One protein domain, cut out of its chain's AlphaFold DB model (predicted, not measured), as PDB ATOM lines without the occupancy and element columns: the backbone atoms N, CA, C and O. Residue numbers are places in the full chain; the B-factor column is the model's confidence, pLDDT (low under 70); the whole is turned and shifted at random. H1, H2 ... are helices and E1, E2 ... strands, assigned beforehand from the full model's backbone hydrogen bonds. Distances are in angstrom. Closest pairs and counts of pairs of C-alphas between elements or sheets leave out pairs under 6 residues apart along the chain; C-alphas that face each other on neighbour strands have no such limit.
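This is residues 86 to 160 of the 215 residues of an uncharacterized protein of Campylobacter jejuni (UniProt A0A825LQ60). Picture a small body with one long arm: a sheet of three strands, E1, E4 and E5, has helix H1 on it, and a two-stranded hairpin, E2 and E3, reaches away from this body and makes much of the length. H1 sits in the corner between the sheet and the base of the hairpin, near the first residues of E2. The printed part has 75 residues, with one named helix and five named strands in the order E1 E2 E3 E4 E5 H1; both sheets, E1 - E4 - E5 and E2 - E3, are antiparallel, and the class is mixed, helices and strands. The whole is elongated, spanning 42 by 24 by 17 A, and only just loose, close to compact, with a radius of gyration of the C-alphas of 13.8 A.

Find C-alpha 89 at (-38.601, -38.590, 34.227); from there strand E1, residues 89 to 94, runs 15.1 A. Its sheet goes on with E4, residues 122 to 126, 13.2 A long, and E5, residues 132 to 134. For the hairpin, go to C-alpha 100 at (-51.001, -17.073, 38.593), where E2, residues 100 to 107, begins its 21.2 A; E3, residues 111 to 118, comes back over 22.7 A. Helix H1, residues 144 to 155, is 16.5 A long and ends at C-alpha 155, (-45.085, -25.143, 48.337).

Begin with E4, the inner strand. Beside it, E1 is antiparallel at 149 degrees; look for N 91 and O 124, 2.9 A apart, within hydrogen-bond range. E4 and E5 form a hairpin, antiparallel at 139 degrees, with N 133 and O 125 at 2.8 A. H1 is on this sheet at a height over the sheet of 8.8 A. It lies over E4 and only just not over E1, where 2 of its C-alphas fall, and it runs across the strands, at 83 degrees to E4 on the local plane. The closest C-alphas of E1 and H1 are those of Phe 92 and Met 153, 7.6 A apart. Those of E2 and H1 are Tyr 101 and Phe 145, 5.9 A apart; E3 and H1 are apart. In the hairpin E2 and E3, antiparallel at 153 degrees, find N 107 and O 111 at 2.8 A and N 101 and O 117 at 2.9 A. In H1 every O i to N i+4 pair is within hydrogen-bond range.

The two C-alphas farthest apart are those of Ser 109 and Asp 158, 44.4 A, while the first and last printed C-alphas, Tyr 86 and Ile 160, are 9.7 A apart. The printed part has no cut. No link is long: the link from E5 to H1, 9 residues, is short, and the other four are tight. The mean pLDDT of the printed part is 89.6, and no printed residue of this predicted model is under 70.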
ATOM      1  N   TYR A  86     -35.522 -37.194  39.769       85.12
ATOM      2  CA  TYR A  86     -36.396 -37.402  38.607       85.12
ATOM      3  C   TYR A  86     -35.667 -37.256  37.269       85.12
ATOM      4  O   TYR A  86     -36.290 -36.968  36.251       85.12
ATOM      5  N   LYS A  87     -34.343 -37.441  37.245       86.12
ATOM      6  CA  LYS A  87     -33.550 -37.363  36.013       86.12
ATOM      7  C   LYS A  87     -34.141 -38.282  34.933       86.12
ATOM      8  O   LYS A  87     -34.257 -39.485  35.147       86.12
ATOM      9  N   ASN A  88     -34.448 -37.718  33.765       86.00
ATOM     10  CA  ASN A  88     -35.119 -38.383  32.640       86.00
ATOM     11  C   ASN A  88     -36.536 -38.880  32.931       86.00
ATOM     12  O   ASN A  88     -36.974 -39.879  32.360       86.00
ATOM     13  N   GLN A  89     -37.257 -38.199  33.819       86.44
ATOM     14  CA  GLN A  89     -38.601 -38.590  34.227       86.44
ATOM     15  C   GLN A  89     -39.517 -37.375  34.388       86.44
ATOM     16  O   GLN A  89     -39.078 -36.250  34.647       86.44
ATOM     17  N   ALA A  90     -40.820 -37.624  34.259       90.19
ATOM     18  CA  ALA A  90     -41.846 -36.684  34.686       90.19
ATOM     19  C   ALA A  90     -41.862 -36.602  36.218       90.19
ATOM     20  O   ALA A  90     -41.771 -37.624  36.898       90.19
ATOM     21  N   CYS A  91     -41.979 -35.393  36.765       92.06
ATOM     22  CA  CYS A  91     -41.884 -35.170  38.207       92.06
ATOM     23  C   CYS A  91     -43.080 -34.426  38.797       92.06
ATOM     24  O   CYS A  91     -43.338 -34.553  39.995       92.06
ATOM     25  N   PHE A  92     -43.811 -33.644  38.000       94.44
ATOM     26  CA  PHE A  92     -44.905 -32.829  38.517       94.44
ATOM     27  C   PHE A  92     -45.973 -32.564  37.461       94.44
ATOM     28  O   PHE A  92     -45.665 -32.297  36.299       94.44
ATOM     29  N   ARG A  93     -47.236 -32.602  37.884       92.81
ATOM     30  CA  ARG A  93     -48.385 -32.253  37.054       92.81
ATOM     31  C   ARG A  93     -48.949 -30.908  37.494       92.81
ATOM     32  O   ARG A  93     -49.337 -30.754  38.652       92.81
ATOM     33  N   VAL A  94     -48.994 -29.965  36.559       93.12
ATOM     34  CA  VAL A  94     -49.629 -28.655  36.719       93.12
ATOM     35  C   VAL A  94     -50.991 -28.697  36.041       93.12
ATOM     36  O   VAL A  94     -51.109 -29.213  34.928       93.12
ATOM     37  N   PHE A  95     -51.994 -28.148  36.711       91.81
ATOM     38  CA  PHE A  95     -53.334 -27.949  36.187       91.81
ATOM     39  C   PHE A  95     -53.605 -26.472  35.899       91.81
ATOM     40  O   PHE A  95     -52.950 -25.568  36.438       91.81
ATOM     41  N   GLN A  96     -54.594 -26.221  35.047       91.38
ATOM     42  CA  GLN A  96     -55.054 -24.877  34.767       91.38
ATOM     43  C   GLN A  96     -55.518 -24.197  36.065       91.38
ATOM     44  O   GLN A  96     -56.356 -24.734  36.787       91.38
ATOM     45  N   GLY A  97     -54.971 -23.014  36.361       92.06
ATOM     46  CA  GLY A  97     -55.342 -22.232  37.547       92.06
ATOM     47  C   GLY A  97     -54.627 -22.601  38.856       92.06
ATOM     48  O   GLY A  97     -54.874 -21.939  39.862       92.06
ATOM     49  N   ASP A  98     -53.720 -23.587  38.858       93.75
ATOM     50  CA  ASP A  98     -52.874 -23.938  40.017       93.75
ATOM     51  C   ASP A  98     -52.123 -22.719  40.586       93.75
ATOM     52  O   ASP A  98     -52.021 -22.540  41.801       93.75
ATOM     53  N   PHE A  99     -51.605 -21.852  39.714       94.75
ATOM     54  CA  PHE A  99     -50.969 -20.597  40.109       94.75
ATOM     55  C   PHE A  99     -51.186 -19.499  39.066       94.75
ATOM     56  O   PHE A  99     -51.538 -19.755  37.916       94.75
ATOM     57  N   LYS A 100     -50.956 -18.248  39.472       94.25
ATOM     58  CA  LYS A 100     -51.001 -17.073  38.593       94.25
ATOM     59  C   LYS A 100     -49.611 -16.485  38.456       94.25
ATOM     60  O   LYS A 100     -48.848 -16.496  39.420       94.25
ATOM     61  N   TYR A 101     -49.300 -15.948  37.284       92.81
ATOM     62  CA  TYR A 101     -48.022 -15.305  37.031       92.81
ATOM     63  C   TYR A 101     -48.170 -14.035  36.190       92.81
ATOM     64  O   TYR A 101     -49.085 -13.861  35.381       92.81
ATOM     65  N   SER A 102     -47.253 -13.127  36.489       89.75
ATOM     66  CA  SER A 102     -46.917 -11.916  35.761       89.75
ATOM     67  C   SER A 102     -46.207 -12.154  34.434       89.75
ATOM     68  O   SER A 102     -45.457 -13.117  34.375       89.75
ATOM     69  N   TYR A 103     -46.287 -11.287  33.430       87.31
ATOM     70  CA  TYR A 103     -45.087 -10.885  32.679       87.31
ATOM     71  C   TYR A 103     -45.323  -9.576  31.933       87.31
ATOM     72  O   TYR A 103     -46.461  -9.159  31.710       87.31
ATOM     73  N   PHE A 104     -44.242  -8.915  31.527       87.50
ATOM     74  CA  PHE A 104     -44.321  -7.743  30.658       87.50
ATOM     75  C   PHE A 104     -44.133  -8.133  29.193       87.50
ATOM     76  O   PHE A 104     -43.118  -8.722  28.828       87.50
ATOM     77  N   ALA A 105     -45.088  -7.756  28.347       83.31
ATOM     78  CA  ALA A 105     -44.982  -7.872  26.897       83.31
ATOM     79  C   ALA A 105     -44.807  -6.490  26.265       83.31
ATOM     80  O   ALA A 105     -45.350  -5.499  26.757       83.31
ATOM     81  N   ASN A 106     -44.070  -6.422  25.157       85.50
ATOM     82  CA  ASN A 106     -43.997  -5.203  24.360       85.50
ATOM     83  C   ASN A 106     -45.277  -5.070  23.522       85.50
ATOM     84  O   ASN A 106     -45.653  -5.992  22.800       85.50
ATOM     85  N   TYR A 107     -45.926  -3.917  23.618       80.56
ATOM     86  CA  TYR A 107     -47.033  -3.491  22.778       80.56
ATOM     87  C   TYR A 107     -46.563  -2.311  21.919       80.56
ATOM     88  O   TYR A 107     -46.232  -1.239  22.431       80.56
ATOM     89  N   GLY A 108     -46.479  -2.520  20.604       76.81
ATOM     90  CA  GLY A 108     -45.822  -1.569  19.708       76.81
ATOM     91  C   GLY A 108     -44.325  -1.416  20.007       76.81
ATOM     92  O   GLY A 108     -43.706  -2.271  20.640       76.81
ATOM     93  N   SER A 109     -43.721  -0.328  19.528       77.06
ATOM     94  CA  SER A 109     -42.266  -0.138  19.577       77.06
ATOM     95  C   SER A 109     -41.710   0.242  20.956       77.06
ATOM     96  O   SER A 109     -40.564  -0.093  21.219       77.06
ATOM     97  N   ASN A 110     -42.484   0.888  21.843       80.19
ATOM     98  CA  ASN A 110     -41.950   1.464  23.095       80.19
ATOM     99  C   ASN A 110     -42.837   1.308  24.347       80.19
ATOM    100  O   ASN A 110     -42.484   1.839  25.399       80.19
ATOM    101  N   GLN A 111     -43.981   0.619  24.285       84.38
ATOM    102  CA  GLN A 111     -44.849   0.450  25.457       84.38
ATOM    103  C   GLN A 111     -44.772  -0.979  25.984       84.38
ATOM    104  O   GLN A 111     -44.839  -1.939  25.223       84.38
ATOM    105  N   LYS A 112     -44.639  -1.126  27.304       87.88
ATOM    106  CA  LYS A 112     -44.739  -2.420  27.980       87.88
ATOM    107  C   LYS A 112     -46.111  -2.537  28.617       87.88
ATOM    108  O   LYS A 112     -46.516  -1.656  29.371       87.88
ATOM    109  N   ILE A 113     -46.795  -3.637  28.346       88.75
ATOM    110  CA  ILE A 113     -48.040  -3.997  29.013       88.75
ATOM    111  C   ILE A 113     -47.769  -5.143  29.978       88.75
ATOM    112  O   ILE A 113     -47.039  -6.081  29.655       88.75
ATOM    113  N   LYS A 114     -48.343  -5.060  31.176       90.81
ATOM    114  CA  LYS A 114     -48.331  -6.167  32.128       90.81
ATOM    115  C   LYS A 114     -49.465  -7.120  31.774       90.81
ATOM    116  O   LYS A 114     -50.628  -6.726  31.793       90.81
ATOM    117  N   ILE A 115     -49.123  -8.361  31.468       89.50
ATOM    118  CA  ILE A 115     -50.064  -9.442  31.201       89.50
ATOM    119  C   ILE A 115     -50.096 -10.335  32.439       89.50
ATOM    120  O   ILE A 115     -49.054 -10.722  32.963       89.50
ATOM    121  N   ASN A 116     -51.298 -10.645  32.920       92.06
ATOM    122  CA  ASN A 116     -51.495 -11.638  33.968       92.06
ATOM    123  C   ASN A 116     -52.030 -12.906  33.312       92.06
ATOM    124  O   ASN A 116     -53.003 -12.838  32.560       92.06
ATOM    125  N   GLN A 117     -51.409 -14.041  33.601       90.88
ATOM    126  CA  GLN A 117     -51.859 -15.343  33.132       90.88
ATOM    127  C   GLN A 117     -52.017 -16.314  34.297       90.88
ATOM    128  O   GLN A 117     -51.480 -16.119  35.391       90.88
ATOM    129  N   GLU A 118     -52.796 -17.356  34.051       93.38
ATOM    130  CA  GLU A 118     -52.916 -18.505  34.935       93.38
ATOM    131  C   GLU A 118     -52.099 -19.650  34.350       93.38
ATOM    132  O   GLU A 118     -51.887 -19.717  33.136       93.38
ATOM    133  N   SER A 119     -51.614 -20.542  35.211       91.75
ATOM    134  CA  SER A 119     -50.959 -21.763  34.767       91.75
ATOM    135  C   SER A 119     -51.873 -22.533  33.824       91.75
ATOM    136  O   SER A 119     -53.099 -22.468  33.930       91.75
ATOM    137  N   ILE A 120     -51.260 -23.275  32.910       89.12
ATOM    138  CA  ILE A 120     -51.949 -24.184  32.004       89.12
ATOM    139  C   ILE A 120     -51.608 -25.623  32.362       89.12
ATOM    140  O   ILE A 120     -50.547 -25.921  32.923       89.12
ATOM    141  N   ASP A 121     -52.518 -26.505  31.981       90.25
ATOM    142  CA  ASP A 121     -52.341 -27.945  32.041       90.25
ATOM    143  C   ASP A 121     -51.021 -28.368  31.377       90.25
ATOM    144  O   ASP A 121     -50.840 -28.240  30.166       90.25
ATOM    145  N   SER A 122     -50.076 -28.868  32.173       90.88
ATOM    146  CA  SER A 122     -48.748 -29.244  31.684       90.88
ATOM    147  C   SER A 122     -48.110 -30.337  32.538       90.88
ATOM    148  O   SER A 122     -48.317 -30.433  33.747       90.88
ATOM    149  N   LEU A 123     -47.342 -31.211  31.887       92.25
ATOM    150  CA  LEU A 123     -46.517 -32.207  32.565       92.25
ATOM    151  C   LEU A 123     -45.071 -31.716  32.580       92.25
ATOM    152  O   LEU A 123     -44.497 -31.452  31.523       92.25
ATOM    153  N   ILE A 124     -44.520 -31.595  33.782       94.75
ATOM    154  CA  ILE A 124     -43.173 -31.097  34.029       94.75
ATOM    155  C   ILE A 124     -42.231 -32.284  34.194       94.75
ATOM    156  O   ILE A 124     -42.487 -33.195  34.991       94.75
ATOM    157  N   CYS A 125     -41.133 -32.249  33.449       93.31
ATOM    158  CA  CYS A 125     -40.117 -33.290  33.388       93.31
ATOM    159  C   CYS A 125     -38.738 -32.733  33.738       93.31
ATOM    160  O   CYS A 125     -38.465 -31.546  33.542       93.31
ATOM    161  N   ILE A 126     -37.839 -33.606  34.193       93.19
ATOM    162  CA  ILE A 126     -36.413 -33.297  34.316       93.19
ATOM    163  C   ILE A 126     -35.651 -34.067  33.238       93.19
ATOM    164  O   ILE A 126     -35.740 -35.291  33.161       93.19
ATOM    165  N   ASN A 127     -34.870 -33.362  32.419       89.50
ATOM    166  CA  ASN A 127     -34.071 -33.982  31.360       89.50
ATOM    167  C   ASN A 127     -32.741 -34.581  31.875       89.50
ATOM    168  O   ASN A 127     -32.392 -34.486  33.057       89.50
ATOM    169  N   THR A 128     -31.942 -35.158  30.967       87.94
ATOM    170  CA  THR A 128     -30.649 -35.793  31.302       87.94
ATOM    171  C   THR A 128     -29.666 -34.796  31.919       87.94
ATOM    172  O   THR A 128     -28.805 -35.178  32.712       87.94
ATOM    173  N   PHE A 129     -29.806 -33.516  31.582       89.69
ATOM    174  CA  PHE A 129     -28.953 -32.425  32.040       89.69
ATOM    175  C   PHE A 129     -29.449 -31.778  33.336       89.69
ATOM    176  O   PHE A 129     -28.947 -30.719  33.703       89.69
ATOM    177  N   LYS A 130     -30.401 -32.406  34.045       90.44
ATOM    178  CA  LYS A 130     -30.964 -31.897  35.306       90.44
ATOM    179  C   LYS A 130     -31.709 -30.562  35.143       90.44
ATOM    180  O   LYS A 130     -31.741 -29.749  36.065       90.44
ATOM    181  N   GLN A 131     -32.313 -30.327  33.977       92.00
ATOM    182  CA  GLN A 131     -33.071 -29.113  33.670       92.00
ATOM    183  C   GLN A 131     -34.573 -29.397  33.616       92.00
ATOM    184  O   GLN A 131     -34.998 -30.460  33.165       92.00
ATOM    185  N   ILE A 132     -35.364 -28.411  34.042       93.19
ATOM    186  CA  ILE A 132     -36.828 -28.458  34.002       93.19
ATOM    187  C   ILE A 132     -37.305 -28.239  32.560       93.19
ATOM    188  O   ILE A 132     -36.957 -27.241  31.922       93.19
ATOM    189  N   THR A 133     -38.119 -29.171  32.079       92.12
ATOM    190  CA  THR A 133     -38.617 -29.261  30.701       92.12
ATOM    191  C   THR A 133     -40.109 -29.572  30.677       92.12
ATOM    192  O   THR A 133     -40.664 -30.072  31.661       92.12
ATOM    193  N   TYR A 134     -40.752 -29.290  29.552       91.19
ATOM    194  CA  TYR A 134     -42.062 -29.838  29.220       91.19
ATOM    195  C   TYR A 134     -41.946 -31.307  28.778       91.19
ATOM    196  O   TYR A 134     -40.853 -31.855  28.621       91.19
ATOM    197  N   LYS A 135     -43.092 -31.971  28.585       86.50
ATOM    198  CA  LYS A 135     -43.162 -33.389  28.186       86.50
ATOM    199  C   LYS A 135     -42.486 -33.689  26.843       86.50
ATOM    200  O   LYS A 135     -41.968 -34.787  26.667       86.50
ATOM    201  N   ASP A 136     -42.531 -32.747  25.912       84.69
ATOM    202  CA  ASP A 136     -41.883 -32.821  24.596       84.69
ATOM    203  C   ASP A 136     -40.357 -32.630  24.657       84.69
ATOM    204  O   ASP A 136     -39.672 -32.865  23.664       84.69
ATOM    205  N   GLY A 137     -39.814 -32.285  25.829       82.88
ATOM    206  CA  GLY A 137     -38.391 -32.047  26.050       82.88
ATOM    207  C   GLY A 137     -37.986 -30.579  25.934       82.88
ATOM    208  O   GLY A 137     -36.828 -30.262  26.226       82.88
ATOM    209  N   ASP A 138     -38.914 -29.683  25.584       89.62
ATOM    210  CA  ASP A 138     -38.619 -28.261  25.470       89.62
ATOM    211  C   ASP A 138     -38.271 -27.665  26.832       89.62
ATOM    212  O   ASP A 138     -38.900 -27.938  27.860       89.62
ATOM    213  N   LEU A 139     -37.238 -26.823  26.847       91.31
ATOM    214  CA  LEU A 139     -36.800 -26.153  28.064       91.31
ATOM    215  C   LEU A 139     -37.852 -25.154  28.526       91.31
ATOM    216  O   LEU A 139     -38.282 -24.279  27.772       91.31
ATOM    217  N   ILE A 140     -38.179 -25.207  29.817       90.25
ATOM    218  CA  ILE A 140     -38.946 -24.129  30.426       90.25
ATOM    219  C   ILE A 140     -38.018 -22.922  30.543       90.25
ATOM    220  O   ILE A 140     -37.064 -22.915  31.339       90.25
ATOM    221  N   ALA A 141     -38.299 -21.922  29.707       85.25
ATOM    222  CA  ALA A 141     -37.552 -20.679  29.631       85.25
ATOM    223  C   ALA A 141     -37.472 -20.000  31.003       85.25
ATOM    224  O   ALA A 141     -38.430 -19.994  31.776       85.25
ATOM    225  N   ASN A 142     -36.311 -19.419  31.305       84.00
ATOM    226  CA  ASN A 142     -36.149 -18.630  32.519       84.00
ATOM    227  C   ASN A 142     -37.008 -17.362  32.417       84.00
ATOM    228  O   ASN A 142     -36.963 -16.661  31.409       84.00
ATOM    229  N   GLY A 143     -37.789 -17.088  33.456       87.00
ATOM    230  CA  GLY A 143     -38.710 -15.961  33.511       87.00
ATOM    231  C   GLY A 143     -39.800 -16.177  34.554       87.00
ATOM    232  O   GLY A 143     -39.807 -17.191  35.255       87.00
ATOM    233  N   GLU A 144     -40.749 -15.244  34.610       88.19
ATOM    234  CA  GLU A 144     -41.774 -15.174  35.661       88.19
ATOM    235  C   GLU A 144     -42.624 -16.454  35.773       88.19
ATOM    236  O   GLU A 144     -42.977 -16.869  36.875       88.19
ATOM    237  N   PHE A 145     -42.893 -17.141  34.655       90.50
ATOM    238  CA  PHE A 145     -43.575 -18.437  34.680       90.50
ATOM    239  C   PHE A 145     -42.765 -19.507  35.418       90.50
ATOM    240  O   PHE A 145     -43.301 -20.210  36.270       90.50
ATOM    241  N   LYS A 146     -41.471 -19.643  35.099       92.88
ATOM    242  CA  LYS A 146     -40.612 -20.670  35.697       92.88
ATOM    243  C   LYS A 146     -40.421 -20.431  37.186       92.88
ATOM    244  O   LYS A 146     -40.455 -21.384  37.954       92.88
ATOM    245  N   GLU A 147     -40.251 -19.176  37.589       93.19
ATOM    246  CA  GLU A 147     -40.168 -18.808  39.003       93.19
ATOM    247  C   GLU A 147     -41.462 -19.168  39.739       93.19
ATOM    248  O   GLU A 147     -41.419 -19.886  40.736       93.19
ATOM    249  N   ALA A 148     -42.621 -18.776  39.201       94.50
ATOM    250  CA  ALA A 148     -43.913 -19.117  39.790       94.50
ATOM    251  C   ALA A 148     -44.150 -20.636  39.857       94.50
ATOM    252  O   ALA A 148     -44.646 -21.139  40.865       94.50
ATOM    253  N   LEU A 149     -43.743 -21.376  38.822       95.50
ATOM    254  CA  LEU A 149     -43.805 -22.835  38.785       95.50
ATOM    255  C   LEU A 149     -42.942 -23.465  39.881       95.50
ATOM    256  O   LEU A 149     -43.408 -24.345  40.602       95.50
ATOM    257  N   VAL A 150     -41.686 -23.036  40.015       95.12
ATOM    258  CA  VAL A 150     -40.773 -23.550  41.044       95.12
ATOM    259  C   VAL A 150     -41.322 -23.263  42.437       95.12
ATOM    260  O   VAL A 150     -41.347 -24.161  43.279       95.12
ATOM    261  N   ASP A 151     -41.817 -22.051  42.675       95.00
ATOM    262  CA  ASP A 151     -42.428 -21.658  43.944       95.00
ATOM    263  C   ASP A 151     -43.653 -22.502  44.266       95.00
ATOM    264  O   ASP A 151     -43.854 -22.920  45.410       95.00
ATOM    265  N   PHE A 152     -44.466 -22.770  43.250       95.50
ATOM    266  CA  PHE A 152     -45.637 -23.609  43.381       95.50
ATOM    267  C   PHE A 152     -45.259 -25.056  43.709       95.50
ATOM    268  O   PHE A 152     -45.787 -25.613  44.672       95.50
ATOM    269  N   MET A 153     -44.308 -25.650  42.985       94.44
ATOM    270  CA  MET A 153     -43.804 -26.999  43.274       94.44
ATOM    271  C   MET A 153     -43.193 -27.091  44.677       94.44
ATOM    272  O   MET A 153     -43.430 -28.065  45.387       94.44
ATOM    273  N   PHE A 154     -42.453 -26.063  45.099       93.00
ATOM    274  CA  PHE A 154     -41.838 -25.997  46.421       93.00
ATOM    275  C   PHE A 154     -42.873 -25.932  47.552       93.00
ATOM    276  O   PHE A 154     -42.688 -26.568  48.585       93.00
ATOM    277  N   LYS A 155     -43.979 -25.203  47.363       91.81
ATOM    278  CA  LYS A 155     -45.085 -25.143  48.337       91.81
ATOM    279  C   LYS A 155     -45.944 -26.409  48.347       91.81
ATOM    280  O   LYS A 155     -46.568 -26.703  49.359       91.81
ATOM    281  N   ASN A 156     -45.956 -27.156  47.244       89.25
ATOM    282  CA  ASN A 156     -46.800 -28.336  47.039       89.25
ATOM    283  C   ASN A 156     -45.959 -29.608  46.828       89.25
ATOM    284  O   ASN A 156     -46.218 -30.404  45.920       89.25
ATOM    285  N   GLN A 157     -44.915 -29.808  47.639       85.31
ATOM    286  CA  GLN A 157     -43.981 -30.927  47.439       85.31
ATOM    287  C   GLN A 157     -44.634 -32.310  47.583       85.31
ATOM    288  O   GLN A 157     -44.074 -33.307  47.125       85.31
ATOM    289  N   ASP A 158     -45.794 -32.396  48.231       81.44
ATOM    290  CA  ASP A 158     -46.576 -33.620  48.398       81.44
ATOM    291  C   ASP A 158     -47.183 -34.132  47.079       81.44
ATOM    292  O   ASP A 158     -47.421 -35.337  46.954       81.44
ATOM    293  N   ARG A 159     -47.365 -33.248  46.087       86.75
ATOM    294  CA  ARG A 159     -47.842 -33.573  44.729       86.75
ATOM    295  C   ARG A 159     -46.742 -34.100  43.801       86.75
ATOM    296  O   ARG A 159     -47.039 -34.601  42.719       86.75
ATOM    297  N   ILE A 160     -45.475 -34.009  44.200       88.38
ATOM    298  CA  ILE A 160     -44.340 -34.473  43.389       88.38
ATOM    299  C   ILE A 160     -44.455 -35.986  43.156       88.38
ATOM    300  O   ILE A 160     -44.570 -36.765  44.104       88.38
TER     301      ILE A 160